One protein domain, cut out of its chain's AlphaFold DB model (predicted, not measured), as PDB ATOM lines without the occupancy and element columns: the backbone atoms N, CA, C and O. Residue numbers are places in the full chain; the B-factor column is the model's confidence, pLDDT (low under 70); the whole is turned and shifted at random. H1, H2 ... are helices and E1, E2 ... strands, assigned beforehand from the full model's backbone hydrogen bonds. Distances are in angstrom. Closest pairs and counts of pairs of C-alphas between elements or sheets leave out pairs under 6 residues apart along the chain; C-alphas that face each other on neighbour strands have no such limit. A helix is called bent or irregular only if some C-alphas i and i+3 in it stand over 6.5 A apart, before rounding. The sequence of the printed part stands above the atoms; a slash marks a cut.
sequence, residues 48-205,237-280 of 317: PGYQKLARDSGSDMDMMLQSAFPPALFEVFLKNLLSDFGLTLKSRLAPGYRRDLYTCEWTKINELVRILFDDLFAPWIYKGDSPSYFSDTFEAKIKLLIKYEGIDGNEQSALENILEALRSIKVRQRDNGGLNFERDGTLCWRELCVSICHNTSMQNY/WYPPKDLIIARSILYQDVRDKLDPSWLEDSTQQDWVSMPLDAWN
ATOM      1  N   PRO A  48     -62.632 -37.666 213.891       56.56
ATOM      2  CA  PRO A  48     -63.571 -36.521 213.867       56.56
ATOM      3  C   PRO A  48     -64.231 -36.218 212.501       56.56
ATOM      4  O   PRO A  48     -64.750 -35.120 212.298       56.56
ATOM      5  N   GLY A  49     -64.210 -37.165 211.562       63.28
ATOM      6  CA  GLY A  49     -64.912 -37.086 210.288       63.28
ATOM      7  C   GLY A  49     -64.187 -36.302 209.198       63.28
ATOM      8  O   GLY A  49     -64.810 -35.997 208.195       63.28
ATOM      9  N   TYR A  50     -62.900 -35.960 209.325       69.00
ATOM     10  CA  TYR A  50     -62.220 -35.120 208.323       69.00
ATOM     11  C   TYR A  50     -60.855 -35.659 207.880       69.00
ATOM     12  O   TYR A  50     -60.198 -36.431 208.567       69.00
ATOM     13  N   GLN A  51     -60.391 -35.267 206.700       71.44
ATOM     14  CA  GLN A  51     -59.067 -35.635 206.207       71.44
ATOM     15  C   GLN A  51     -57.981 -34.792 206.893       71.44
ATOM     16  O   GLN A  51     -58.038 -33.566 206.861       71.44
ATOM     17  N   LYS A  52     -56.962 -35.444 207.473       73.88
ATOM     18  CA  LYS A  52     -55.818 -34.779 208.127       73.88
ATOM     19  C   LYS A  52     -55.203 -33.705 207.235       73.88
ATOM     20  O   LYS A  52     -54.940 -33.957 206.055       73.88
ATOM     21  N   LEU A  53     -54.936 -32.542 207.824       75.50
ATOM     22  CA  LEU A  53     -54.331 -31.427 207.109       75.50
ATOM     23  C   LEU A  53     -52.819 -31.577 206.984       75.50
ATOM     24  O   LEU A  53     -52.269 -31.393 205.896       75.50
ATOM     25  N   ALA A  54     -52.129 -31.887 208.084       73.06
ATOM     26  CA  ALA A  54     -50.678 -31.973 208.058       73.06
ATOM     27  C   ALA A  54     -50.255 -33.213 207.278       73.06
ATOM     28  O   ALA A  54     -50.782 -34.306 207.482       73.06
ATOM     29  N   ARG A  55     -49.266 -33.071 206.403       63.91
ATOM     30  CA  ARG A  55     -48.621 -34.242 205.800       63.91
ATOM     31  C   ARG A  55     -47.716 -34.882 206.856       63.91
ATOM     32  O   ARG A  55     -47.378 -34.232 207.843       63.91
ATOM     33  N   ASP A  56     -47.401 -36.169 206.720       56.09
ATOM     34  CA  ASP A  56     -46.512 -36.840 207.681       56.09
ATOM     35  C   ASP A  56     -45.244 -36.003 207.878       56.09
ATOM     36  O   ASP A  56     -44.655 -35.560 206.893       56.09
ATOM     37  N   SER A  57     -44.916 -35.714 209.146       52.72
ATOM     38  CA  SER A  57     -43.925 -34.711 209.553       52.72
ATOM     39  C   SER A  57     -42.631 -34.903 208.768       52.72
ATOM     40  O   SER A  57     -41.956 -35.924 208.919       52.72
ATOM     41  N   GLY A  58     -42.346 -33.952 207.877       53.16
ATOM     42  CA  GLY A  58     -41.215 -34.026 206.956       53.16
ATOM     43  C   GLY A  58     -39.874 -33.750 207.635       53.16
ATOM     44  O   GLY A  58     -38.849 -34.177 207.108       53.16
ATOM     45  N   SER A  59     -39.891 -33.084 208.796       63.75
ATOM     46  CA  SER A  59     -38.720 -32.746 209.613       63.75
ATOM     47  C   SER A  59     -38.846 -33.274 211.048       63.75
ATOM     48  O   SER A  59     -39.950 -33.477 211.570       63.75
ATOM     49  N   ASP A  60     -37.703 -33.465 211.708       70.19
ATOM     50  CA  ASP A  60     -37.643 -33.839 213.128       70.19
ATOM     51  C   ASP A  60     -38.182 -32.714 214.019       70.19
ATOM     52  O   ASP A  60     -38.853 -32.965 215.020       70.19
ATOM     53  N   MET A  61     -37.969 -31.465 213.599       76.81
ATOM     54  CA  MET A  61     -38.504 -30.283 214.267       76.81
ATOM     55  C   MET A  61     -40.039 -30.256 214.244       76.81
ATOM     56  O   MET A  61     -40.662 -30.049 215.285       76.81
ATOM     57  N   ASP A  62     -40.668 -30.545 213.097       75.62
ATOM     58  CA  ASP A  62     -42.130 -30.614 212.975       75.62
ATOM     59  C   ASP A  62     -42.708 -31.662 213.932       75.62
ATOM     60  O   ASP A  62     -43.747 -31.438 214.552       75.62
ATOM     61  N   MET A  63     -42.025 -32.803 214.079       73.88
ATOM     62  CA  MET A  63     -42.401 -33.850 215.027       73.88
ATOM     63  C   MET A  63     -42.285 -33.370 216.473       73.88
ATOM     64  O   MET A  63     -43.243 -33.481 217.238       73.88
ATOM     65  N   MET A  64     -41.139 -32.801 216.840       78.38
ATOM     66  CA  MET A  64     -40.888 -32.347 218.204       78.38
ATOM     67  C   MET A  64     -41.806 -31.200 218.628       78.38
ATOM     68  O   MET A  64     -42.092 -31.056 219.817       78.38
ATOM     69  N   LEU A  65     -42.323 -30.410 217.684       80.69
ATOM     70  CA  LEU A  65     -43.282 -29.341 217.955       80.69
ATOM     71  C   LEU A  65     -44.725 -29.837 218.148       80.69
ATOM     72  O   LEU A  65     -45.491 -29.141 218.816       80.69
ATOM     73  N   GLN A  66     -45.084 -31.048 217.699       78.25
ATOM     74  CA  GLN A  66     -46.427 -31.623 217.903       78.25
ATOM     75  C   GLN A  66     -46.807 -31.650 219.381       78.25
ATOM     76  O   GLN A  66     -46.000 -32.009 220.237       78.25
ATOM     77  N   SER A  67     -48.056 -31.349 219.704       72.25
ATOM     78  CA  SER A  67     -48.508 -31.184 221.089       72.25
ATOM     79  C   SER A  67     -48.348 -32.457 221.920       72.25
ATOM     80  O   SER A  67     -48.112 -32.385 223.120       72.25
ATOM     81  N   ALA A  68     -48.415 -33.629 221.283       67.38
ATOM     82  CA  ALA A  68     -48.193 -34.913 221.939       67.38
ATOM     83  C   ALA A  68     -46.757 -35.101 222.463       67.38
ATOM     84  O   ALA A  68     -46.561 -35.854 223.413       67.38
ATOM     85  N   PHE A  69     -45.759 -34.422 221.884       72.06
ATOM     86  CA  PHE A  69     -44.369 -34.519 222.331       72.06
ATOM     87  C   PHE A  69     -44.135 -33.619 223.552       72.06
ATOM     88  O   PHE A  69     -44.310 -32.401 223.441       72.06
ATOM     89  N   PRO A  70     -43.725 -34.175 224.708       75.69
ATOM     90  CA  PRO A  70     -43.459 -33.393 225.907       75.69
ATOM     91  C   PRO A  70     -42.335 -32.363 225.701       75.69
ATOM     92  O   PRO A  70     -41.341 -32.671 225.035       75.69
ATOM     93  N   PRO A  71     -42.409 -31.179 226.340       83.50
ATOM     94  CA  PRO A  71     -41.342 -30.178 226.271       83.50
ATOM     95  C   PRO A  71     -39.976 -30.702 226.732       83.50
ATOM     96  O   PRO A  71     -38.958 -30.302 226.183       83.50
ATOM     97  N   ALA A  72     -39.940 -31.635 227.688       77.75
ATOM     98  CA  ALA A  72     -38.692 -32.239 228.158       77.75
ATOM     99  C   ALA A  72     -37.941 -32.982 227.037       77.75
ATOM    100  O   ALA A  72     -36.745 -32.773 226.856       77.75
ATOM    101  N   LEU A  73     -38.645 -33.776 226.218       75.88
ATOM    102  CA  LEU A  73     -38.032 -34.442 225.061       75.88
ATOM    103  C   LEU A  73     -37.565 -33.446 224.008       75.88
ATOM    104  O   LEU A  73     -36.515 -33.641 223.400       75.88
ATOM    105  N   PHE A  74     -38.313 -32.360 223.822       83.44
ATOM    106  CA  PHE A  74     -37.888 -31.293 222.932       83.44
ATOM    107  C   PHE A  74     -36.617 -30.594 223.435       83.44
ATOM    108  O   PHE A  74     -35.725 -30.311 222.644       83.44
ATOM    109  N   GLU A  75     -36.478 -30.373 224.744       85.94
ATOM    110  CA  GLU A  75     -35.244 -29.834 225.326       85.94
ATOM    111  C   GLU A  75     -34.050 -30.772 225.104       85.94
ATOM    112  O   GLU A  75     -32.962 -30.301 224.779       85.94
ATOM    113  N   VAL A  76     -34.237 -32.088 225.243       79.25
ATOM    114  CA  VAL A  76     -33.197 -33.085 224.932       79.25
ATOM    115  C   VAL A  76     -32.825 -33.040 223.451       79.25
ATOM    116  O   VAL A  76     -31.644 -33.061 223.118       79.25
ATOM    117  N   PHE A  77     -33.815 -32.915 222.563       77.62
ATOM    118  CA  PHE A  77     -33.591 -32.753 221.127       77.62
ATOM    119  C   PHE A  77     -32.777 -31.508 220.797       77.62
ATOM    120  O   PHE A  77     -31.768 -31.616 220.103       77.62
ATOM    121  N   LEU A  78     -33.163 -30.353 221.345       79.50
ATOM    122  CA  LEU A  78     -32.409 -29.117 221.174       79.50
ATOM    123  C   LEU A  78     -30.992 -29.265 221.727       79.50
ATOM    124  O   LEU A  78     -30.046 -28.906 221.042       79.50
ATOM    125  N   LYS A  79     -30.812 -29.851 222.917       77.75
ATOM    126  CA  LYS A  79     -29.472 -30.099 223.467       77.75
ATOM    127  C   LYS A  79     -28.630 -30.939 222.520       77.75
ATOM    128  O   LYS A  79     -27.557 -30.481 222.185       77.75
ATOM    129  N   ASN A  80     -29.117 -32.082 222.046       70.81
ATOM    130  CA  ASN A  80     -28.336 -32.975 221.184       70.81
ATOM    131  C   ASN A  80     -27.987 -32.352 219.832       70.81
ATOM    132  O   ASN A  80     -26.856 -32.469 219.370       70.81
ATOM    133  N   LEU A  81     -28.947 -31.668 219.203       69.19
ATOM    134  CA  LEU A  81     -28.729 -31.001 217.919       69.19
ATOM    135  C   LEU A  81     -27.659 -29.898 218.027       69.19
ATOM    136  O   LEU A  81     -26.922 -29.645 217.075       69.19
ATOM    137  N   LEU A  82     -27.584 -29.242 219.187       67.19
ATOM    138  CA  LEU A  82     -26.759 -28.062 219.427       67.19
ATOM    139  C   LEU A  82     -25.420 -28.379 220.124       67.19
ATOM    140  O   LEU A  82     -24.408 -27.738 219.833       67.19
ATOM    141  N   SER A  83     -25.382 -29.371 221.019       62.09
ATOM    142  CA  SER A  83     -24.246 -29.671 221.904       62.09
ATOM    143  C   SER A  83     -23.052 -30.253 221.173       62.09
ATOM    144  O   SER A  83     -21.923 -29.878 221.480       62.09
ATOM    145  N   ASP A  84     -23.285 -31.121 220.190       55.91
ATOM    146  CA  ASP A  84     -22.208 -31.831 219.488       55.91
ATOM    147  C   ASP A  84     -21.339 -30.887 218.646       55.91
ATOM    148  O   ASP A  84     -20.213 -31.219 218.272       55.91
ATOM    149  N   PHE A  85     -21.837 -29.674 218.389       55.41
ATOM    150  CA  PHE A  85     -21.180 -28.677 217.554       55.41
ATOM    151  C   PHE A  85     -21.015 -27.305 218.227       55.41
ATOM    152  O   PHE A  85     -20.425 -26.413 217.619       55.41
ATOM    153  N   GLY A  86     -21.512 -27.119 219.458       60.38
ATOM    154  CA  GLY A  86     -21.527 -25.816 220.136       60.38
ATOM    155  C   GLY A  86     -22.332 -24.752 219.381       60.38
ATOM    156  O   GLY A  86     -21.971 -23.578 219.401       60.38
ATOM    157  N   LEU A  87     -23.377 -25.174 218.665       67.31
ATOM    158  CA  LEU A  87     -24.189 -24.321 217.800       67.31
ATOM    159  C   LEU A  87     -25.491 -23.915 218.498       67.31
ATOM    160  O   LEU A  87     -25.910 -24.508 219.483       67.31
ATOM    161  N   THR A  88     -26.159 -22.917 217.942       70.56
ATOM    162  CA  THR A  88     -27.574 -22.578 218.158       70.56
ATOM    163  C   THR A  88     -28.330 -22.832 216.854       70.56
ATOM    164  O   THR A  88     -27.708 -22.923 215.793       70.56
ATOM    165  N   LEU A  89     -29.666 -22.900 216.877       70.50
ATOM    166  CA  LEU A  89     -30.418 -23.023 215.618       70.50
ATOM    167  C   LEU A  89     -30.168 -21.826 214.683       70.50
ATOM    168  O   LEU A  89     -30.239 -21.949 213.464       70.50
ATOM    169  N   LYS A  90     -29.816 -20.670 215.252       71.00
ATOM    170  CA  LYS A  90     -29.445 -19.457 214.515       71.00
ATOM    171  C   LYS A  90     -27.966 -19.333 214.190       71.00
ATOM    172  O   LYS A  90     -27.577 -18.395 213.497       71.00
ATOM    173  N   SER A  91     -27.141 -20.278 214.629       68.56
ATOM    174  CA  SER A  91     -25.727 -20.285 214.275       68.56
ATOM    175  C   SER A  91     -25.555 -20.485 212.780       68.56
ATOM    176  O   SER A  91     -26.199 -21.341 212.175       68.56
ATOM    177  N   ARG A  92     -24.673 -19.681 212.186       63.31
ATOM    178  CA  ARG A  92     -24.353 -19.765 210.766       63.31
ATOM    179  C   ARG A  92     -23.433 -20.954 210.510       63.31
ATOM    180  O   ARG A  92     -22.367 -21.070 211.111       63.31
ATOM    181  N   LEU A  93     -23.847 -21.832 209.614       61.19
ATOM    182  CA  LEU A  93     -23.066 -22.938 209.100       61.19
ATOM    183  C   LEU A  93     -22.086 -22.416 208.052       61.19
ATOM    184  O   LEU A  93     -22.475 -21.749 207.091       61.19
ATOM    185  N   ALA A  94     -20.811 -22.756 208.244       45.97
ATOM    186  CA  ALA A  94     -19.795 -22.589 207.221       45.97
ATOM    187  C   ALA A  94     -20.021 -23.602 206.072       45.97
ATOM    188  O   ALA A  94     -20.447 -24.735 206.326       45.97
ATOM    189  N   PRO A  95     -19.702 -23.234 204.825       47.91
ATOM    190  CA  PRO A  95     -19.805 -24.107 203.658       47.91
ATOM    191  C   PRO A  95     -19.061 -25.442 203.809       47.91
ATOM    192  O   PRO A  95     -17.869 -25.471 204.114       47.91
ATOM    193  N   GLY A  96     -19.751 -26.562 203.563       46.72
ATOM    194  CA  GLY A  96     -19.184 -27.913 203.622       46.72
ATOM    195  C   GLY A  96     -20.228 -29.032 203.508       46.72
ATOM    196  O   GLY A  96     -21.419 -28.821 203.703       46.72
ATOM    197  N   TYR A  97     -19.791 -30.251 203.175       41.59
ATOM    198  CA  TYR A  97     -20.667 -31.417 202.987       41.59
ATOM    199  C   TYR A  97     -21.122 -31.989 204.339       41.59
ATOM    200  O   TYR A  97     -20.310 -32.543 205.080       41.59
ATOM    201  N   ARG A  98     -22.415 -31.903 204.666       49.22
ATOM    202  CA  ARG A  98     -22.975 -32.475 205.908       49.22
ATOM    203  C   ARG A  98     -24.281 -33.204 205.616       49.22
ATOM    204  O   ARG A  98     -25.309 -32.565 205.466       49.22
ATOM    205  N   ARG A  99     -24.242 -34.537 205.546       41.69
ATOM    206  CA  ARG A  99     -25.387 -35.413 205.210       41.69
ATOM    207  C   ARG A  99     -26.530 -35.400 206.240       41.69
ATOM    208  O   ARG A  99     -27.630 -35.809 205.890       41.69
ATOM    209  N   ASP A 100     -26.277 -34.909 207.453       43.16
ATOM    210  CA  ASP A 100     -27.123 -35.201 208.622       43.16
ATOM    211  C   ASP A 100     -28.011 -34.027 209.083       43.16
ATOM    212  O   ASP A 100     -28.878 -34.220 209.924       43.16
ATOM    213  N   LEU A 101     -27.852 -32.820 208.518       47.72
ATOM    214  CA  LEU A 101     -28.678 -31.640 208.860       47.72
ATOM    215  C   LEU A 101     -29.894 -31.447 207.940       47.72
ATOM    216  O   LEU A 101     -30.754 -30.610 208.205       47.72
ATOM    217  N   TYR A 102     -30.000 -32.263 206.889       43.47
ATOM    218  CA  TYR A 102     -31.009 -32.169 205.832       43.47
ATOM    219  C   TYR A 102     -32.460 -32.186 206.346       43.47
ATOM    220  O   TYR A 102     -33.353 -31.665 205.681       43.47
ATOM    221  N   THR A 103     -32.716 -32.803 207.504       49.09
ATOM    222  CA  THR A 103     -34.055 -32.913 208.104       49.09
ATOM    223  C   THR A 103     -34.383 -31.780 209.072       49.09
ATOM    224  O   THR A 103     -35.485 -31.772 209.612       49.09
ATOM    225  N   CYS A 104     -33.465 -30.835 209.303       54.03
ATOM    226  CA  CYS A 104     -33.583 -29.822 210.352       54.03
ATOM    227  C   CYS A 104     -33.447 -28.377 209.854       54.03
ATOM    228  O   CYS A 104     -33.601 -27.478 210.665       54.03
ATOM    229  N   GLU A 105     -33.200 -28.114 208.567       60.00
ATOM    230  CA  GLU A 105     -32.887 -26.750 208.095       60.00
ATOM    231  C   GLU A 105     -34.071 -25.775 208.152       60.00
ATOM    232  O   GLU A 105     -33.879 -24.567 208.277       60.00
ATOM    233  N   TRP A 106     -35.307 -26.265 208.050       67.56
ATOM    234  CA  TRP A 106     -36.475 -25.393 208.083       67.56
ATOM    235  C   TRP A 106     -37.743 -26.101 208.549       67.56
ATOM    236  O   TRP A 106     -37.982 -27.267 208.235       67.56
ATOM    237  N   THR A 107     -38.594 -25.355 209.248       76.19
ATOM    238  CA  THR A 107     -39.977 -25.737 209.544       76.19
ATOM    239  C   THR A 107     -40.891 -24.764 208.834       76.19
ATOM    240  O   THR A 107     -40.812 -23.547 209.008       76.19
ATOM    241  N   LYS A 108     -41.802 -25.296 208.017       78.06
ATOM    242  CA  LYS A 108     -42.817 -24.450 207.404       78.06
ATOM    243  C   LYS A 108     -43.906 -24.161 208.424       78.06
ATOM    244  O   LYS A 108     -44.558 -25.072 208.928       78.06
ATOM    245  N   ILE A 109     -44.173 -22.886 208.665       82.19
ATOM    246  CA  ILE A 109     -45.159 -22.468 209.667       82.19
ATOM    247  C   ILE A 109     -46.567 -22.933 209.302       82.19
ATOM    248  O   ILE A 109     -47.352 -23.259 210.186       82.19
ATOM    249  N   ASN A 110     -46.896 -23.026 208.012       82.19
ATOM    250  CA  ASN A 110     -48.180 -23.592 207.613       82.19
ATOM    251  C   ASN A 110     -48.299 -25.077 207.995       82.19
ATOM    252  O   ASN A 110     -49.384 -25.499 208.373       82.19
ATOM    253  N   GLU A 111     -47.221 -25.866 207.932       81.62
ATOM    254  CA  GLU A 111     -47.245 -27.257 208.402       81.62
ATOM    255  C   GLU A 111     -47.378 -27.316 209.923       81.62
ATOM    256  O   GLU A 111     -48.182 -28.102 210.414       81.62
ATOM    257  N   LEU A 112     -46.702 -26.435 210.671       85.69
ATOM    258  CA  LEU A 112     -46.908 -26.310 212.118       85.69
ATOM    259  C   LEU A 112     -48.371 -25.972 212.457       85.69
ATOM    260  O   LEU A 112     -48.971 -26.605 213.321       85.69
ATOM    261  N   VAL A 113     -48.979 -25.022 211.742       88.81
ATOM    262  CA  VAL A 113     -50.396 -24.663 211.910       88.81
ATOM    263  C   VAL A 113     -51.315 -25.846 211.593       88.81
ATOM    264  O   VAL A 113     -52.238 -26.118 212.358       88.81
ATOM    265  N   ARG A 114     -51.048 -26.598 210.517       86.19
ATOM    266  CA  ARG A 114     -51.777 -27.841 210.207       86.19
ATOM    267  C   ARG A 114     -51.616 -28.879 211.314       86.19
ATOM    268  O   ARG A 114     -52.591 -29.528 211.682       86.19
ATOM    269  N   ILE A 115     -50.406 -29.021 211.855       82.00
ATOM    270  CA  ILE A 115     -50.107 -29.950 212.942       82.00
ATOM    271  C   ILE A 115     -50.952 -29.621 214.167       82.00
ATOM    272  O   ILE A 115     -51.662 -30.497 214.655       82.00
ATOM    273  N   LEU A 116     -50.909 -28.363 214.607       86.81
ATOM    274  CA  LEU A 116     -51.634 -27.877 215.777       86.81
ATOM    275  C   LEU A 116     -53.149 -27.971 215.579       86.81
ATOM    276  O   LEU A 116     -53.861 -28.366 216.495       86.81
ATOM    277  N   PHE A 117     -53.646 -27.664 214.378       87.62
ATOM    278  CA  PHE A 117     -55.059 -27.838 214.055       87.62
ATOM    279  C   PHE A 117     -55.489 -29.300 214.154       87.62
ATOM    280  O   PHE A 117     -56.504 -29.610 214.773       87.62
ATOM    281  N   ASP A 118     -54.704 -30.210 213.579       81.44
ATOM    282  CA  ASP A 118     -55.005 -31.630 213.670       81.44
ATOM    283  C   ASP A 118     -54.947 -32.147 215.111       81.44
ATOM    284  O   ASP A 118     -55.753 -32.992 215.486       81.44
ATOM    285  N   ASP A 119     -54.033 -31.629 215.930       78.88
ATOM    286  CA  ASP A 119     -53.927 -31.983 217.346       78.88
ATOM    287  C   ASP A 119     -55.173 -31.551 218.153       78.88
ATOM    288  O   ASP A 119     -55.534 -32.232 219.115       78.88
ATOM    289  N   LEU A 120     -55.864 -30.471 217.753       81.44
ATOM    290  CA  LEU A 120     -57.094 -29.996 218.409       81.44
ATOM    291  C   LEU A 120     -58.287 -30.943 218.210       81.44
ATOM    292  O   LEU A 120     -59.065 -31.150 219.143       81.44
ATOM    293  N   PHE A 121     -58.459 -31.490 217.003       78.00
ATOM    294  CA  PHE A 121     -59.649 -32.273 216.641       78.00
ATOM    295  C   PHE A 121     -59.394 -33.784 216.574       78.00
ATOM    296  O   PHE A 121     -60.303 -34.562 216.856       78.00
ATOM    297  N   ALA A 122     -58.174 -34.207 216.244       69.44
ATOM    298  CA  ALA A 122     -57.761 -35.602 216.115       69.44
ATOM    299  C   ALA A 122     -56.418 -35.849 216.835       69.44
ATOM    300  O   ALA A 122     -55.431 -36.172 216.177       69.44
ATOM    301  N   PRO A 123     -56.326 -35.703 218.171       58.22
ATOM    302  CA  PRO A 123     -55.067 -35.903 218.886       58.22
ATOM    303  C   PRO A 123     -54.525 -37.325 218.659       58.22
ATOM    304  O   PRO A 123     -55.089 -38.306 219.135       58.22
ATOM    305  N   TRP A 124     -53.426 -37.422 217.906       56.03
ATOM    306  CA  TRP A 124     -52.934 -38.661 217.282       56.03
ATOM    307  C   TRP A 124     -52.295 -39.661 218.246       56.03
ATOM    308  O   TRP A 124     -52.102 -40.818 217.882       56.03
ATOM    309  N   ILE A 125     -51.893 -39.208 219.435       50.00
ATOM    310  CA  ILE A 125     -51.091 -40.006 220.379       50.00
ATOM    311  C   ILE A 125     -51.487 -39.732 221.843       50.00
ATOM    312  O   ILE A 125     -51.386 -40.627 222.673       50.00
ATOM    313  N   TYR A 126     -51.976 -38.531 222.186       45.84
ATOM    314  CA  TYR A 126     -52.242 -38.149 223.579       45.84
ATOM    315  C   TYR A 126     -53.400 -37.150 223.709       45.84
ATOM    316  O   TYR A 126     -53.357 -36.058 223.142       45.84
ATOM    317  N   LYS A 127     -54.406 -37.496 224.518       47.38
ATOM    318  CA  LYS A 127     -55.275 -36.522 225.187       47.38
ATOM    319  C   LYS A 127     -54.695 -36.361 226.579       47.38
ATOM    320  O   LYS A 127     -54.808 -37.283 227.378       47.38
ATOM    321  N   GLY A 128     -54.057 -35.234 226.864       43.78
ATOM    322  CA  GLY A 128     -53.723 -34.947 228.251       43.78
ATOM    323  C   GLY A 128     -54.952 -34.920 229.129       43.78
ATOM    324  O   GLY A 128     -56.067 -34.744 228.637       43.78
ATOM    325  N   ASP A 129     -54.729 -35.051 230.434       37.19
ATOM    326  CA  ASP A 129     -55.784 -35.033 231.453       37.19
ATOM    327  C   ASP A 129     -56.654 -33.757 231.393       37.19
ATOM    328  O   ASP A 129     -57.743 -33.706 231.959       37.19
ATOM    329  N   SER A 130     -56.198 -32.722 230.671       47.84
ATOM    330  CA  SER A 130     -56.921 -31.480 230.425       47.84
ATOM    331  C   SER A 130     -56.617 -30.905 229.027       47.84
ATOM    332  O   SER A 130     -55.453 -30.873 228.621       47.84
ATOM    333  N   PRO A 131     -57.612 -30.333 228.318       49.62
ATOM    334  CA  PRO A 131     -57.409 -29.539 227.100       49.62
ATOM    335  C   PRO A 131     -56.461 -28.342 227.269       49.62
ATOM    336  O   PRO A 131     -55.948 -27.811 226.286       49.62
ATOM    337  N   SER A 132     -56.177 -27.926 228.513       54.47
ATOM    338  CA  SER A 132     -55.132 -26.936 228.798       54.47
ATOM    339  C   SER A 132     -53.746 -27.370 228.319       54.47
ATOM    340  O   SER A 132     -52.912 -26.519 228.033       54.47
ATOM    341  N   TYR A 133     -53.533 -28.674 228.149       68.50
ATOM    342  CA  TYR A 133     -52.258 -29.255 227.767       68.50
ATOM    343  C   TYR A 133     -51.697 -28.719 226.439       68.50
ATOM    344  O   TYR A 133     -50.487 -28.546 226.345       68.50
ATOM    345  N   PHE A 134     -52.526 -28.404 225.436       75.81
ATOM    346  CA  PHE A 134     -52.044 -27.984 224.110       75.81
ATOM    347  C   PHE A 134     -51.365 -26.608 224.137       75.81
ATOM    348  O   PHE A 134     -50.208 -26.482 223.736       75.81
ATOM    349  N   SER A 135     -52.056 -25.589 224.664       81.81
ATOM    350  CA  SER A 135     -51.506 -24.231 224.780       81.81
ATOM    351  C   SER A 135     -50.288 -24.196 225.695       81.81
ATOM    352  O   SER A 135     -49.292 -23.552 225.380       81.81
ATOM    353  N   ASP A 136     -50.360 -24.916 226.815       85.69
ATOM    354  CA  ASP A 136     -49.340 -24.861 227.859       85.69
ATOM    355  C   ASP A 136     -48.070 -25.613 227.402       85.69
ATOM    356  O   ASP A 136     -46.948 -25.156 227.630       85.69
ATOM    357  N   THR A 137     -48.235 -26.723 226.668       84.69
ATOM    358  CA  THR A 137     -47.127 -27.453 226.025       84.69
ATOM    359  C   THR A 137     -46.470 -26.620 224.935       84.69
ATOM    360  O   THR A 137     -45.242 -26.550 224.882       84.69
ATOM    361  N   PHE A 138     -47.258 -25.970 224.075       90.25
ATOM    362  CA  PHE A 138     -46.712 -25.128 223.015       90.25
ATOM    363  C   PHE A 138     -45.947 -23.927 223.590       90.25
ATOM    364  O   PHE A 138     -44.815 -23.670 223.186       90.25
ATOM    365  N   GLU A 139     -46.489 -23.273 224.621       93.69
ATOM    366  CA  GLU A 139     -45.800 -22.207 225.356       93.69
ATOM    367  C   GLU A 139     -44.464 -22.678 225.950       93.69
ATOM    368  O   GLU A 139     -43.450 -21.987 225.836       93.69
ATOM    369  N   ALA A 140     -44.434 -23.862 226.567       91.62
ATOM    370  CA  ALA A 140     -43.202 -24.421 227.111       91.62
ATOM    371  C   ALA A 140     -42.142 -24.664 226.020       91.62
ATOM    372  O   ALA A 140     -40.960 -24.406 226.250       91.62
ATOM    373  N   LYS A 141     -42.547 -25.091 224.819       91.62
ATOM    374  CA  LYS A 141     -41.632 -25.261 223.678       91.62
ATOM    375  C   LYS A 141     -41.120 -23.933 223.127       91.62
ATOM    376  O   LYS A 141     -39.932 -23.837 222.842       91.62
ATOM    377  N   ILE A 142     -41.960 -22.899 223.054       93.38
ATOM    378  CA  ILE A 142     -41.515 -21.540 222.693       93.38
ATOM    379  C   ILE A 142     -40.455 -21.054 223.689       93.38
ATOM    380  O   ILE A 142     -39.392 -20.595 223.281       93.38
ATOM    381  N   LYS A 143     -40.685 -21.231 224.997       94.88
ATOM    382  CA  LYS A 143     -39.702 -20.867 226.033       94.88
ATOM    383  C   LYS A 143     -38.374 -21.607 225.869       94.88
ATOM    384  O   LYS A 143     -37.326 -21.015 226.108       94.88
ATOM    385  N   LEU A 144     -38.403 -22.874 225.455       92.75
ATOM    386  CA  LEU A 144     -37.190 -23.631 225.143       92.75
ATOM    387  C   LEU A 144     -36.478 -23.073 223.907       92.75
ATOM    388  O   LEU A 144     -35.275 -22.848 223.967       92.75
ATOM    389  N   LEU A 145     -37.204 -22.775 222.829       90.19
ATOM    390  CA  LEU A 145     -36.626 -22.130 221.647       90.19
ATOM    391  C   LEU A 145     -35.954 -20.796 222.000       90.19
ATOM    392  O   LEU A 145     -34.844 -20.555 221.549       90.19
ATOM    393  N   ILE A 146     -36.559 -19.975 222.862       90.44
ATOM    394  CA  ILE A 146     -35.949 -18.724 223.348       90.44
ATOM    395  C   ILE A 146     -34.701 -19.014 224.195       90.44
ATOM    396  O   ILE A 146     -33.642 -18.439 223.958       90.44
ATOM    397  N   LYS A 147     -34.804 -19.932 225.167       90.31
ATOM    398  CA  LYS A 147     -33.705 -20.314 226.076       90.31
ATOM    399  C   LYS A 147     -32.454 -20.777 225.323       90.31
ATOM    400  O   LYS A 147     -31.350 -20.534 225.797       90.31
ATOM    401  N   TYR A 148     -32.634 -21.465 224.197       85.56
ATOM    402  CA  TYR A 148     -31.553 -22.006 223.372       85.56
ATOM    403  C   TYR A 148     -31.190 -21.117 222.171       85.56
ATOM    404  O   TYR A 148     -30.534 -21.600 221.249       85.56
ATOM    405  N   GLU A 149     -31.623 -19.847 222.161       82.12
ATOM    406  CA  GLU A 149     -31.395 -18.898 221.052       82.12
ATOM    407  C   GLU A 149     -31.764 -19.509 219.687       82.12
ATOM    408  O   GLU A 149     -31.084 -19.361 218.669       82.12
ATOM    409  N   GLY A 150     -32.839 -20.294 219.705       79.00
ATOM    410  CA  GLY A 150     -33.283 -21.121 218.603       79.00
ATOM    411  C   GLY A 150     -34.149 -20.376 217.585       79.00
ATOM    412  O   GLY A 150     -34.317 -20.837 216.459       79.00
ATOM    413  N   ILE A 151     -34.696 -19.232 217.991       83.50
ATOM    414  CA  ILE A 151     -35.577 -18.382 217.193       83.50
ATOM    415  C   ILE A 151     -35.164 -16.919 217.306       83.50
ATOM    416  O   ILE A 151     -34.628 -16.502 218.333       83.50
ATOM    417  N   ASP A 152     -35.424 -16.145 216.256       83.31
ATOM    418  CA  ASP A 152     -35.285 -14.687 216.293       83.31
ATOM    419  C   ASP A 152     -36.575 -13.991 216.774       83.31
ATOM    420  O   ASP A 152     -37.596 -14.630 217.033       83.31
ATOM    421  N   GLY A 153     -36.543 -12.660 216.903       83.50
ATOM    422  CA  GLY A 153     -37.695 -11.889 217.387       83.50
ATOM    423  C   GLY A 153     -38.930 -11.953 216.476       83.50
ATOM    424  O   GLY A 153     -40.057 -11.875 216.972       83.50
ATOM    425  N   ASN A 154     -38.755 -12.134 215.164       82.69
ATOM    426  CA  ASN A 154     -39.873 -12.263 214.226       82.69
ATOM    427  C   ASN A 154     -40.523 -13.644 214.349       82.69
ATOM    428  O   ASN A 154     -41.747 -13.768 214.345       82.69
ATOM    429  N   GLU A 155     -39.703 -14.684 214.476       85.25
ATOM    430  CA  GLU A 155     -40.159 -16.051 214.713       85.25
ATOM    431  C   GLU A 155     -40.838 -16.203 216.063       85.25
ATOM    432  O   GLU A 155     -41.920 -16.783 216.129       85.25
ATOM    433  N   GLN A 156     -40.273 -15.612 217.114       89.25
ATOM    434  CA  GLN A 156     -40.922 -15.540 218.415       89.25
ATOM    435  C   GLN A 156     -42.299 -14.880 218.304       89.25
ATOM    436  O   GLN A 156     -43.283 -15.483 218.726       89.25
ATOM    437  N   SER A 157     -42.392 -13.712 217.661       87.62
ATOM    438  CA  SER A 157     -43.671 -13.009 217.470       87.62
ATOM    439  C   SER A 157     -44.696 -13.869 216.718       87.62
ATOM    440  O   SER A 157     -45.882 -13.878 217.044       87.62
ATOM    441  N   ALA A 158     -44.263 -14.644 215.720       87.50
ATOM    442  CA  ALA A 158     -45.143 -15.558 214.993       87.50
ATOM    443  C   ALA A 158     -45.636 -16.731 215.838       87.50
ATOM    444  O   ALA A 158     -46.824 -17.056 215.793       87.50
ATOM    445  N   LEU A 159     -44.753 -17.351 216.617       91.06
ATOM    446  CA  LEU A 159     -45.122 -18.447 217.507       91.06
ATOM    447  C   LEU A 159     -46.017 -17.961 218.658       91.06
ATOM    448  O   LEU A 159     -46.965 -18.653 219.026       91.06
ATOM    449  N   GLU A 160     -45.775 -16.763 219.186       92.38
ATOM    450  CA  GLU A 160     -46.617 -16.136 220.211       92.38
ATOM    451  C   GLU A 160     -48.016 -15.799 219.675       92.38
ATOM    452  O   GLU A 160     -49.002 -16.121 220.334       92.38
ATOM    453  N   ASN A 161     -48.136 -15.286 218.445       91.69
ATOM    454  CA  ASN A 161     -49.444 -15.082 217.812       91.69
ATOM    455  C   ASN A 161     -50.220 -16.404 217.652       91.69
ATOM    456  O   ASN A 161     -51.426 -16.458 217.903       91.69
ATOM    457  N   ILE A 162     -49.540 -17.491 217.257       92.69
ATOM    458  CA  ILE A 162     -50.156 -18.830 217.197       92.69
ATOM    459  C   ILE A 162     -50.614 -19.265 218.596       92.69
ATOM    460  O   ILE A 162     -51.716 -19.796 218.752       92.69
ATOM    461  N   LEU A 163     -49.798 -19.032 219.628       93.31
ATOM    462  CA  LEU A 163     -50.141 -19.353 221.013       93.31
ATOM    463  C   LEU A 163     -51.382 -18.580 221.493       93.31
ATOM    464  O   LEU A 163     -52.235 -19.160 222.168       93.31
ATOM    465  N   GLU A 164     -51.516 -17.302 221.144       93.06
ATOM    466  CA  GLU A 164     -52.711 -16.509 221.450       93.06
ATOM    467  C   GLU A 164     -53.965 -17.077 220.777       93.06
ATOM    468  O   GLU A 164     -54.988 -17.263 221.445       93.06
ATOM    469  N   ALA A 165     -53.870 -17.451 219.497       93.06
ATOM    470  CA  ALA A 165     -54.955 -18.120 218.783       93.06
ATOM    471  C   ALA A 165     -55.354 -19.443 219.465       93.06
ATOM    472  O   ALA A 165     -56.539 -19.692 219.698       93.06
ATOM    473  N   LEU A 166     -54.381 -20.264 219.879       92.06
ATOM    474  CA  LEU A 166     -54.642 -21.499 220.632       92.06
ATOM    475  C   LEU A 166     -55.341 -21.231 221.975       92.06
ATOM    476  O   LEU A 166     -56.250 -21.969 222.360       92.06
ATOM    477  N   ARG A 167     -54.954 -20.171 222.695       91.88
ATOM    478  CA  ARG A 167     -55.595 -19.777 223.962       91.88
ATOM    479  C   ARG A 167     -57.035 -19.304 223.752       91.88
ATOM    480  O   ARG A 167     -57.902 -19.661 224.546       91.88
ATOM    481  N   SER A 168     -57.306 -18.560 222.684       91.56
ATOM    482  CA  SER A 168     -58.666 -18.153 222.311       91.56
ATOM    483  C   SER A 168     -59.548 -19.362 221.967       91.56
ATOM    484  O   SER A 168     -60.653 -19.509 222.497       91.56
ATOM    485  N   ILE A 169     -59.023 -20.310 221.180       91.00
ATOM    486  CA  ILE A 169     -59.707 -21.575 220.868       91.00
ATOM    487  C   ILE A 169     -60.005 -22.374 222.148       91.00
ATOM    488  O   ILE A 169     -61.110 -22.891 222.304       91.00
ATOM    489  N   LYS A 170     -59.066 -22.427 223.100       86.88
ATOM    490  CA  LYS A 170     -59.251 -23.075 224.413       86.88
ATOM    491  C   LYS A 170     -60.403 -22.464 225.217       86.88
ATOM    492  O   LYS A 170     -61.159 -23.207 225.844       86.88
ATOM    493  N   VAL A 171     -60.561 -21.138 225.207       88.19
ATOM    494  CA  VAL A 171     -61.702 -20.472 225.866       88.19
ATOM    495  C   VAL A 171     -63.014 -20.934 225.233       88.19
ATOM    496  O   VAL A 171     -63.890 -21.419 225.946       88.19
ATOM    497  N   ARG A 172     -63.113 -20.928 223.897       85.12
ATOM    498  CA  ARG A 172     -64.318 -21.417 223.200       85.12
ATOM    499  C   ARG A 172     -64.606 -22.884 223.469       85.12
ATOM    500  O   ARG A 172     -65.756 -23.257 223.667       85.12
ATOM    501  N   GLN A 173     -63.574 -23.725 223.470       85.69
ATOM    502  CA  GLN A 173     -63.718 -25.140 223.792       85.69
ATOM    503  C   GLN A 173     -64.369 -25.320 225.163       85.69
ATOM    504  O   GLN A 173     -65.264 -26.151 225.307       85.69
ATOM    505  N   ARG A 174     -63.932 -24.545 226.163       84.94
ATOM    506  CA  ARG A 174     -64.518 -24.565 227.505       84.94
ATOM    507  C   ARG A 174     -65.976 -24.110 227.479       84.94
ATOM    508  O   ARG A 174     -66.821 -24.811 228.031       84.94
ATOM    509  N   ASP A 175     -66.259 -22.985 226.832       86.31
ATOM    510  CA  ASP A 175     -67.598 -22.385 226.795       86.31
ATOM    511  C   ASP A 175     -68.612 -23.277 226.063       86.31
ATOM    512  O   ASP A 175     -69.770 -23.378 226.463       86.31
ATOM    513  N   ASN A 176     -68.158 -23.997 225.036       83.38
ATOM    514  CA  ASN A 176     -68.987 -24.879 224.222       83.38
ATOM    515  C   ASN A 176     -69.043 -26.337 224.722       83.38
ATOM    516  O   ASN A 176     -69.631 -27.186 224.042       83.38
ATOM    517  N   GLY A 177     -68.418 -26.655 225.863       82.69
ATOM    518  CA  GLY A 177     -68.380 -28.012 226.425       82.69
ATOM    519  C   GLY A 177     -67.544 -29.023 225.626       82.69
ATOM    520  O   GLY A 177     -67.731 -30.229 225.773       82.69
ATOM    521  N   GLY A 178     -66.633 -28.549 224.775       82.56
ATOM    522  CA  GLY A 178     -65.804 -29.352 223.875       82.56
ATOM    523  C   GLY A 178     -65.719 -28.754 222.470       82.56
ATOM    524  O   GLY A 178     -66.552 -27.931 222.088       82.56
ATOM    525  N   LEU A 179     -64.711 -29.175 221.698       83.44
ATOM    526  CA  LEU A 179     -64.593 -28.840 220.276       83.44
ATOM    527  C   LEU A 179     -65.337 -29.871 219.428       83.44
ATOM    528  O   LEU A 179     -65.234 -31.074 219.664       83.44
ATOM    529  N   ASN A 180     -66.049 -29.390 218.417       84.75
ATOM    530  CA  ASN A 180     -66.681 -30.198 217.384       84.75
ATOM    531  C   ASN A 180     -66.193 -29.704 216.018       84.75
ATOM    532  O   ASN A 180     -66.259 -28.511 215.734       84.75
ATOM    533  N   PHE A 181     -65.684 -30.599 215.170       81.81
ATOM    534  CA  PHE A 181     -65.062 -30.203 213.903       81.81
ATOM    535  C   PHE A 181     -66.043 -29.553 212.910       81.81
ATOM    536  O   PHE A 181     -65.689 -28.578 212.239       81.81
ATOM    537  N   GLU A 182     -67.279 -30.045 212.820       80.62
ATOM    538  CA  GLU A 182     -68.293 -29.474 211.928       80.62
ATOM    539  C   GLU A 182     -68.653 -28.043 212.350       80.62
ATOM    540  O   GLU A 182     -68.647 -27.133 211.517       80.62
ATOM    541  N   ARG A 183     -68.881 -27.841 213.654       84.50
ATOM    542  CA  ARG A 183     -69.257 -26.553 214.252       84.50
ATOM    543  C   ARG A 183     -68.095 -25.558 214.307       84.50
ATOM    544  O   ARG A 183     -68.259 -24.405 213.921       84.50
ATOM    545  N   ASP A 184     -66.936 -25.984 214.806       87.06
ATOM    546  CA  ASP A 184     -65.838 -25.093 215.204       87.06
ATOM    547  C   ASP A 184     -64.648 -25.112 214.232       87.06
ATOM    548  O   ASP A 184     -63.817 -24.204 214.271       87.06
ATOM    549  N   GLY A 185     -64.546 -26.123 213.360       87.19
ATOM    550  CA  GLY A 185     -63.358 -26.375 212.536       87.19
ATOM    551  C   GLY A 185     -62.970 -25.198 211.643       87.19
ATOM    552  O   GLY A 185     -61.807 -24.804 211.631       87.19
ATOM    553  N   THR A 186     -63.930 -24.573 210.954       88.56
ATOM    554  CA  THR A 186     -63.660 -23.407 210.094       88.56
ATOM    555  C   THR A 186     -63.092 -22.235 210.879       88.56
ATOM    556  O   THR A 186     -62.122 -21.611 210.455       88.56
ATOM    557  N   LEU A 187     -63.692 -21.935 212.032       90.44
ATOM    558  CA  LEU A 187     -63.288 -20.798 212.846       90.44
ATOM    559  C   LEU A 187     -61.912 -21.031 213.465       90.44
ATOM    560  O   LEU A 187     -61.056 -20.158 213.362       90.44
ATOM    561  N   CYS A 188     -61.682 -22.217 214.034       91.44
ATOM    562  CA  CYS A 188     -60.391 -22.577 214.617       91.44
ATOM    563  C   CYS A 188     -59.282 -22.552 213.558       91.44
ATOM    564  O   CYS A 188     -58.195 -22.038 213.815       91.44
ATOM    565  N   TRP A 189     -59.564 -23.057 212.351       91.56
ATOM    566  CA  TRP A 189     -58.616 -23.025 211.240       91.56
ATOM    567  C   TRP A 189     -58.277 -21.592 210.836       91.56
ATOM    568  O   TRP A 189     -57.107 -21.217 210.825       91.56
ATOM    569  N   ARG A 190     -59.297 -20.762 210.585       90.56
ATOM    570  CA  ARG A 190     -59.118 -19.348 210.236       90.56
ATOM    571  C   ARG A 190     -58.310 -18.601 211.295       90.56
ATOM    572  O   ARG A 190     -57.405 -17.854 210.940       90.56
ATOM    573  N   GLU A 191     -58.630 -18.795 212.571       91.56
ATOM    574  CA  GLU A 191     -57.964 -18.120 213.690       91.56
ATOM    575  C   GLU A 191     -56.465 -18.463 213.745       91.56
ATOM    576  O   GLU A 191     -55.629 -17.560 213.803       91.56
ATOM    577  N   LEU A 192     -56.107 -19.743 213.582       91.44
ATOM    578  CA  LEU A 192     -54.706 -20.160 213.472       91.44
ATOM    579  C   LEU A 192     -54.023 -19.600 212.216       91.44
ATOM    580  O   LEU A 192     -52.899 -19.110 212.296       91.44
ATOM    581  N   CYS A 193     -54.672 -19.627 211.052       89.44
ATOM    582  CA  CYS A 193     -54.067 -19.128 209.814       89.44
ATOM    583  C   CYS A 193     -53.839 -17.611 209.834       89.44
ATOM    584  O   CYS A 193     -52.802 -17.138 209.372       89.44
ATOM    585  N   VAL A 194     -54.784 -16.839 210.375       87.31
ATOM    586  CA  VAL A 194     -54.660 -15.379 210.481       87.31
ATOM    587  C   VAL A 194     -53.561 -14.988 211.474       87.31
ATOM    588  O   VAL A 194     -52.857 -14.008 211.229       87.31
ATOM    589  N   SER A 195     -53.322 -15.782 212.524       88.19
ATOM    590  CA  SER A 195     -52.252 -15.512 213.500       88.19
ATOM    591  C   SER A 195     -50.856 -15.384 212.865       88.19
ATOM    592  O   SER A 195     -50.032 -14.579 213.301       88.19
ATOM    593  N   ILE A 196     -50.613 -16.096 211.760       82.50
ATOM    594  CA  ILE A 196     -49.324 -16.068 211.055       82.50
ATOM    595  C   ILE A 196     -49.276 -15.041 209.916       82.50
ATOM    596  O   ILE A 196     -48.229 -14.842 209.301       82.50
ATOM    597  N   CYS A 197     -50.396 -14.377 209.614       73.75
ATOM    598  CA  CYS A 197     -50.487 -13.395 208.534       73.75
ATOM    599  C   CYS A 197     -49.890 -12.040 208.873       73.75
ATOM    600  O   CYS A 197     -49.389 -11.362 207.975       73.75
ATOM    601  N   HIS A 198     -49.965 -11.648 210.141       63.06
ATOM    602  CA  HIS A 198     -49.552 -10.323 210.591       63.06
ATOM    603  C   HIS A 198     -48.027 -10.172 210.708       63.06
ATOM    604  O   HIS A 198     -47.538  -9.051 210.811       63.06
ATOM    605  N   ASN A 199     -47.266 -11.267 210.600       59.62
ATOM    606  CA  ASN A 199     -45.806 -11.226 210.566       59.62
ATOM    607  C   ASN A 199     -45.301 -11.039 209.132       59.62
ATOM    608  O   ASN A 199     -45.054 -11.995 208.396       59.62
ATOM    609  N   THR A 200     -45.152  -9.775 208.737       48.56
ATOM    610  CA  THR A 200     -44.645  -9.345 207.422       48.56
ATOM    611  C   THR A 200     -43.155  -9.623 207.212       48.56
ATOM    612  O   THR A 200     -42.690  -9.572 206.075       48.56
ATOM    613  N   SER A 201     -42.409  -9.936 208.280       49.88
ATOM    614  CA  SER A 201     -40.951 -10.111 208.245       49.88
ATOM    615  C   SER A 201     -40.482 -11.566 208.123       49.88
ATOM    616  O   SER A 201     -39.276 -11.815 208.105       49.88
ATOM    617  N   MET A 202     -41.391 -12.541 208.041       53.59
ATOM    618  CA  MET A 202     -40.985 -13.924 207.780       53.59
ATOM    619  C   MET A 202     -40.662 -14.090 206.304       53.59
ATOM    620  O   MET A 202     -41.432 -13.656 205.444       53.59
ATOM    621  N   GLN A 203     -39.513 -14.696 206.009       52.03
ATOM    622  CA  GLN A 203     -39.053 -14.854 204.637       52.03
ATOM    623  C   GLN A 203     -40.100 -15.634 203.826       52.03
ATOM    624  O   GLN A 203     -40.414 -16.793 204.105       52.03
ATOM    625  N   ASN A 204     -40.677 -14.957 202.832       50.44
ATOM    626  CA  ASN A 204     -41.680 -15.523 201.940       50.44
ATOM    627  C   ASN A 204     -40.980 -16.361 200.868       50.44
ATOM    628  O   ASN A 204     -40.544 -15.834 199.844       50.44
ATOM    629  N   TYR A 205     -40.908 -17.673 201.073       48.84
ATOM    630  CA  TYR A 205     -40.321 -18.574 200.082       48.84
ATOM    631  C   TYR A 205     -41.351 -18.959 199.012       48.84
ATOM    632  O   TYR A 205     -42.446 -19.449 199.305       48.84
ATOM    633  N   TRP A 237     -49.274 -20.222 199.896       75.00
ATOM    634  CA  TRP A 237     -50.202 -20.938 200.763       75.00
ATOM    635  C   TRP A 237     -51.574 -20.261 200.802       75.00
ATOM    636  O   TRP A 237     -51.692 -19.093 201.171       75.00
ATOM    637  N   TYR A 238     -52.604 -21.033 200.454       80.00
ATOM    638  CA  TYR A 238     -54.004 -20.624 200.487       80.00
ATOM    639  C   TYR A 238     -54.781 -21.536 201.455       80.00
ATOM    640  O   TYR A 238     -55.216 -22.625 201.065       80.00
ATOM    641  N   PRO A 239     -54.923 -21.142 202.733       84.44
ATOM    642  CA  PRO A 239     -55.499 -21.990 203.773       84.44
ATOM    643  C   PRO A 239     -56.947 -22.448 203.560       84.44
ATOM    644  O   PRO A 239     -57.246 -23.575 203.963       84.44
ATOM    645  N   PRO A 240     -57.859 -21.668 202.940       82.19
ATOM    646  CA  PRO A 240     -59.219 -22.152 202.698       82.19
ATOM    647  C   PRO A 240     -59.250 -23.450 201.876       82.19
ATOM    648  O   PRO A 240     -60.017 -24.360 202.184       82.19
ATOM    649  N   LYS A 241     -58.337 -23.607 200.902       77.38
ATOM    650  CA  LYS A 241     -58.201 -24.844 200.110       77.38
ATOM    651  C   LYS A 241     -57.884 -26.066 200.965       77.38
ATOM    652  O   LYS A 241     -58.435 -27.135 200.712       77.38
ATOM    653  N   ASP A 242     -57.012 -25.919 201.956       79.25
ATOM    654  CA  ASP A 242     -56.657 -27.020 202.851       79.25
ATOM    655  C   ASP A 242     -57.890 -27.504 203.627       79.25
ATOM    656  O   ASP A 242     -58.160 -28.703 203.662       79.25
ATOM    657  N   LEU A 243     -58.690 -26.577 204.169       80.44
ATOM    658  CA  LEU A 243     -59.907 -26.902 204.918       80.44
ATOM    659  C   LEU A 243     -60.955 -27.619 204.055       80.44
ATOM    660  O   LEU A 243     -61.612 -28.546 204.526       80.44
ATOM    661  N   ILE A 244     -61.092 -27.218 202.790       74.88
ATOM    662  CA  ILE A 244     -62.003 -27.864 201.835       74.88
ATOM    663  C   ILE A 244     -61.582 -29.313 201.585       74.88
ATOM    664  O   ILE A 244     -62.422 -30.210 201.628       74.88
ATOM    665  N   ILE A 245     -60.286 -29.560 201.371       72.81
ATOM    666  CA  ILE A 245     -59.755 -30.922 201.212       72.81
ATOM    667  C   ILE A 245     -60.042 -31.736 202.477       72.81
ATOM    668  O   ILE A 245     -60.588 -32.835 202.371       72.81
ATOM    669  N   ALA A 246     -59.777 -31.158 203.654       74.69
ATOM    670  CA  ALA A 246     -60.098 -31.746 204.956       74.69
ATOM    671  C   ALA A 246     -61.564 -32.201 205.026       74.69
ATOM    672  O   ALA A 246     -61.878 -33.301 205.469       74.69
ATOM    673  N   ARG A 247     -62.477 -31.357 204.547       73.44
ATOM    674  CA  ARG A 247     -63.924 -31.578 204.613       73.44
ATOM    675  C   ARG A 247     -64.489 -32.442 203.492       73.44
ATOM    676  O   ARG A 247     -65.631 -32.871 203.597       73.44
ATOM    677  N   SER A 248     -63.726 -32.739 202.445       68.75
ATOM    678  CA  SER A 248     -64.231 -33.463 201.270       68.75
ATOM    679  C   SER A 248     -64.771 -34.868 201.572       68.75
ATOM    680  O   SER A 248     -65.630 -35.358 200.843       68.75
ATOM    681  N   ILE A 249     -64.339 -35.490 202.676       61.94
ATOM    682  CA  ILE A 249     -64.875 -36.776 203.153       61.94
ATOM    683  C   ILE A 249     -66.322 -36.627 203.669       61.94
ATOM    684  O   ILE A 249     -67.113 -37.550 203.507       61.94
ATOM    685  N   LEU A 250     -66.691 -35.462 204.217       59.50
ATOM    686  CA  LEU A 250     -68.026 -35.174 204.767       59.50
ATOM    687  C   LEU A 250     -69.046 -34.744 203.708       59.50
ATOM    688  O   LEU A 250     -70.247 -34.870 203.925       59.50
ATOM    689  N   TYR A 251     -68.585 -34.218 202.572       57.22
ATOM    690  CA  TYR A 251     -69.441 -33.554 201.582       57.22
ATOM    691  C   TYR A 251     -69.360 -34.184 200.188       57.22
ATOM    692  O   TYR A 251     -69.520 -33.476 199.193       57.22
ATOM    693  N   GLN A 252     -69.156 -35.506 200.091       52.56
ATOM    694  CA  GLN A 252     -69.132 -36.217 198.798       52.56
ATOM    695  C   GLN A 252     -70.370 -35.921 197.920       52.56
ATOM    696  O   GLN A 252     -70.255 -35.927 196.687       52.56
ATOM    697  N   ASP A 253     -71.489 -35.540 198.553       47.97
ATOM    698  CA  ASP A 253     -72.797 -35.326 197.927       47.97
ATOM    699  C   ASP A 253     -73.275 -33.857 197.852       47.97
ATOM    700  O   ASP A 253     -74.353 -33.596 197.323       47.97
ATOM    701  N   VAL A 254     -72.507 -32.863 198.326       48.72
ATOM    702  CA  VAL A 254     -72.919 -31.439 198.273       48.72
ATOM    703  C   VAL A 254     -72.143 -30.710 197.176       48.72
ATOM    704  O   VAL A 254     -71.241 -29.921 197.443       48.72
ATOM    705  N   ARG A 255     -72.465 -31.015 195.914       48.59
ATOM    706  CA  ARG A 255     -71.721 -30.512 194.741       48.59
ATOM    707  C   ARG A 255     -72.180 -29.158 194.188       48.59
ATOM    708  O   ARG A 255     -71.455 -28.581 193.388       48.59
ATOM    709  N   ASP A 256     -73.304 -28.603 194.645       47.59
ATOM    710  CA  ASP A 256     -74.020 -27.593 193.841       47.59
ATOM    711  C   ASP A 256     -74.376 -26.279 194.561       47.59
ATOM    712  O   ASP A 256     -75.472 -25.752 194.372       47.59
ATOM    713  N   LYS A 257     -73.502 -25.705 195.401       45.69
ATOM    714  CA  LYS A 257     -73.812 -24.398 196.027       45.69
ATOM    715  C   LYS A 257     -72.626 -23.449 196.139       45.69
ATOM    716  O   LYS A 257     -71.987 -23.429 197.181       45.69
ATOM    717  N   LEU A 258     -72.386 -22.669 195.082       48.12
ATOM    718  CA  LEU A 258     -72.251 -21.190 194.996       48.12
ATOM    719  C   LEU A 258     -71.542 -20.841 193.661       48.12
ATOM    720  O   LEU A 258     -71.306 -21.741 192.854       48.12
ATOM    721  N   ASP A 259     -71.261 -19.562 193.408       47.34
ATOM    722  CA  ASP A 259     -70.529 -19.046 192.241       47.34
ATOM    723  C   ASP A 259     -69.059 -18.740 192.629       47.34
ATOM    724  O   ASP A 259     -68.836 -18.004 193.596       47.34
ATOM    725  N   PRO A 260     -68.054 -19.311 191.936       47.25
ATOM    726  CA  PRO A 260     -66.624 -19.162 192.233       47.25
ATOM    727  C   PRO A 260     -65.969 -17.884 191.682       47.25
ATOM    728  O   PRO A 260     -64.759 -17.727 191.844       47.25
ATOM    729  N   SER A 261     -66.719 -16.978 191.049       50.16
ATOM    730  CA  SER A 261     -66.198 -15.767 190.384       50.16
ATOM    731  C   SER A 261     -65.399 -14.793 191.273       50.16
ATOM    732  O   SER A 261     -64.692 -13.934 190.760       50.16
ATOM    733  N   TRP A 262     -65.448 -14.929 192.600       50.31
ATOM    734  CA  TRP A 262     -64.694 -14.104 193.557       50.31
ATOM    735  C   TRP A 262     -63.333 -14.700 193.972       50.31
ATOM    736  O   TRP A 262     -62.613 -14.080 194.749       50.31
ATOM    737  N   LEU A 263     -62.973 -15.895 193.478       50.88
ATOM    738  CA  LEU A 263     -61.726 -16.614 193.800       50.88
ATOM    739  C   LEU A 263     -60.610 -16.426 192.753       50.88
ATOM    740  O   LEU A 263     -59.606 -17.139 192.809       50.88
ATOM    741  N   GLU A 264     -60.781 -15.521 191.784       50.75
ATOM    742  CA  GLU A 264     -59.798 -15.303 190.706       50.75
ATOM    743  C   GLU A 264     -58.435 -14.828 191.242       50.75
ATOM    744  O   GLU A 264     -57.402 -15.177 190.670       50.75
ATOM    745  N   ASP A 265     -58.429 -14.176 192.409       54.47
ATOM    746  CA  ASP A 265     -57.232 -13.792 193.149       54.47
ATOM    747  C   ASP A 265     -57.141 -14.591 194.463       54.47
ATOM    748  O   ASP A 265     -57.936 -14.448 195.390       54.47
ATOM    749  N   SER A 266     -56.173 -15.507 194.542       57.88
ATOM    750  CA  SER A 266     -55.900 -16.316 195.738       57.88
ATOM    751  C   SER A 266     -54.753 -15.713 196.557       57.88
ATOM    752  O   SER A 266     -53.773 -16.403 196.865       57.88
ATOM    753  N   THR A 267     -54.806 -14.410 196.847       65.75
ATOM    754  CA  THR A 267     -53.738 -13.721 197.584       65.75
ATOM    755  C   THR A 267     -53.924 -13.837 199.095       65.75
ATOM    756  O   THR A 267     -54.983 -14.199 199.607       65.75
ATOM    757  N   GLN A 268     -52.867 -13.510 199.845       61.44
ATOM    758  CA  GLN A 268     -52.927 -13.442 201.306       61.44
ATOM    759  C   GLN A 268     -53.975 -12.441 201.808       61.44
ATOM    760  O   GLN A 268     -54.631 -12.689 202.820       61.44
ATOM    761  N   GLN A 269     -54.103 -11.300 201.131       68.06
ATOM    762  CA  GLN A 269     -55.000 -10.227 201.546       68.06
ATOM    763  C   GLN A 269     -56.471 -10.639 201.385       68.06
ATOM    764  O   GLN A 269     -57.308 -10.278 202.220       68.06
ATOM    765  N   ASP A 270     -56.747 -11.484 200.391       70.25
ATOM    766  CA  ASP A 270     -58.087 -11.988 200.105       70.25
ATOM    767  C   ASP A 270     -58.568 -12.887 201.242       70.25
ATOM    768  O   ASP A 270     -59.568 -12.596 201.894       70.25
ATOM    769  N   TRP A 271     -57.811 -13.930 201.594       75.69
ATOM    770  CA  TRP A 271     -58.304 -14.885 202.590       75.69
ATOM    771  C   TRP A 271     -58.282 -14.376 204.035       75.69
ATOM    772  O   TRP A 271     -59.082 -14.838 204.849       75.69
ATOM    773  N   VAL A 272     -57.433 -13.405 204.384       79.44
ATOM    774  CA  VAL A 272     -57.454 -12.788 205.729       79.44
ATOM    775  C   VAL A 272     -58.753 -12.011 205.963       79.44
ATOM    776  O   VAL A 272     -59.331 -12.071 207.054       79.44
ATOM    777  N   SER A 273     -59.221 -11.304 204.933       79.19
ATOM    778  CA  SER A 273     -60.431 -10.478 204.984       79.19
ATOM    779  C   SER A 273     -61.713 -11.246 204.647       79.19
ATOM    780  O   SER A 273     -62.803 -10.752 204.935       79.19
ATOM    781  N   MET A 274     -61.597 -12.471 204.120       78.25
ATOM    782  CA  MET A 274     -62.742 -13.326 203.812       78.25
ATOM    783  C   MET A 274     -63.650 -13.550 205.036       78.25
ATOM    784  O   MET A 274     -63.155 -13.920 206.118       78.25
ATOM    785  N   PRO A 275     -64.978 -13.405 204.862       79.56
ATOM    786  CA  PRO A 275     -65.946 -13.745 205.892       79.56
ATOM    787  C   PRO A 275     -65.954 -15.263 206.131       79.56
ATOM    788  O   PRO A 275     -65.570 -16.052 205.269       79.56
ATOM    789  N   LEU A 276     -66.321 -15.689 207.342       78.56
ATOM    790  CA  LEU A 276     -66.125 -17.070 207.802       78.56
ATOM    791  C   LEU A 276     -66.912 -18.112 206.985       78.56
ATOM    792  O   LEU A 276     -66.452 -19.235 206.804       78.56
ATOM    793  N   ASP A 277     -68.088 -17.750 206.491       73.81
ATOM    794  CA  ASP A 277     -68.915 -18.568 205.603       73.81
ATOM    795  C   ASP A 277     -68.226 -18.851 204.258       73.81
ATOM    796  O   ASP A 277     -68.296 -19.972 203.752       73.81
ATOM    797  N   ALA A 278     -67.472 -17.882 203.739       73.44
ATOM    798  CA  ALA A 278     -66.713 -18.007 202.499       73.44
ATOM    799  C   ALA A 278     -65.508 -18.969 202.608       73.44
ATOM    800  O   ALA A 278     -65.043 -19.492 201.597       73.44
ATOM    801  N   TRP A 279     -65.025 -19.282 203.817       76.62
ATOM    802  CA  TRP A 279     -63.943 -20.264 204.026       76.62
ATOM    803  C   TRP A 279     -64.354 -21.716 203.722       76.62
ATOM    804  O   TRP A 279     -63.493 -22.590 203.648       76.62
ATOM    805  N   ASN A 280     -65.650 -21.985 203.549       65.44
ATOM    806  CA  ASN A 280     -66.198 -23.334 203.386       65.44
ATOM    807  C   ASN A 280     -66.475 -23.739 201.929       65.44
ATOM    808  O   ASN A 280     -67.146 -24.746 201.707       65.44
TER     809      ASN A 280
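AT A GLANCE: This is residues 48 to 205 and 237 to 280 of the 317 residues of an uncharacterized protein of Gibberella nygamai (UniProt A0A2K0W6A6). Four helices, H3, H4, H5 and H6, run side by side at shallow angles as a core, with the long H5 between H4 and H6. At one end H1 and H2 pack on this core, and at the other H7 and H9 pack on H6 with the short H8 close by; residues 92 to 100 and 251 to 257 stick out as loops at opposite ends. The printed part has 202 residues with nine named helices and one named strand, in the order H1 H2 E1 H3 H4 H5 H6 H7 H8 H9, and is mostly helix. It is compact, with a radius of gyration of the C-alphas of 18.2 A and spans of 58 by 42 by 27 A.

IN THESE COORDINATES: After residues 48 to 59, H1 holds residues 60 to 65, from C-alpha 60 at (-37.643, -33.839, 213.128), and H2 residues 71 to 83, 17.7 A long. E1 is residues 106 to 108 and pairs with no named strand. H3 is residues 109 to 121, 18.8 A, and H4 residues 132 to 147, 22.6 A. H5, residues 153 to 175, is 33.1 A long and starts at C-alpha 153 (-37.695, -11.889, 217.387). H6, residues 181 to 195, 19.5 A, is irregular: C-alphas 183 and 186 are 7.6 A apart. H7 is residues 239 to 247, H8 residues 268 to 273 and H9 residues 276 to 280, ending at C-alpha 280 (-66.198, -23.334, 203.386).

HOW THE PARTS SIT: H3, H5 and H6 form a bundle, three helices side by side. H6, the hub, touches H3, closest C-alphas Phe 121 and Phe 181, 6.4 A. H5 and H6 are a hairpin at a shallow tilt of 24 degrees, closest C-alphas Asn 161 and Ser 195, 5.2 A. H4 and H5 are another, at 12 degrees, with the C-alphas of Ser 135 and Leu 166 5.9 A apart. H2 touches H4 with residues 71 to 75 alone, closest C-alphas Pro 71 and Lys 141, 5.6 A. H1 and H2 are a hairpin, closest C-alphas Met 64 and Phe 74, 5.7 A. E1 and H3 meet only through their link. H7 touches H6, C-alphas Cys 193 and Pro 239 at 6.8 A, and H9, Pro 240 and Trp 279 at 5.3 A. H8 is close to H6 but not clearly touching, C-alphas Val 194 and Val 272 at 6.1 A. Every O i to N i+4 pair is within hydrogen-bond range in H1, H2, H4, H5, H7 and H8, against 8 of 9 in H3, 9 of 11 in H6 and 0 of 1 in H9, where 2 of 2 O i to N i+3 pairs are.

THE WHOLE: The C-alphas farthest apart, of Gly 86 and Asp 256, are 58.7 A apart. Residues 206 to 236 are not printed, and C-alphas 205 and 237 are 10.2 A apart across the cut. The links from H2 to E1 and from H7 to H8 are long. Mean pLDDT of the printed part is 72.5; 75 residues are under 70, among them 91 to 106, 122 to 133 and 248 to 269.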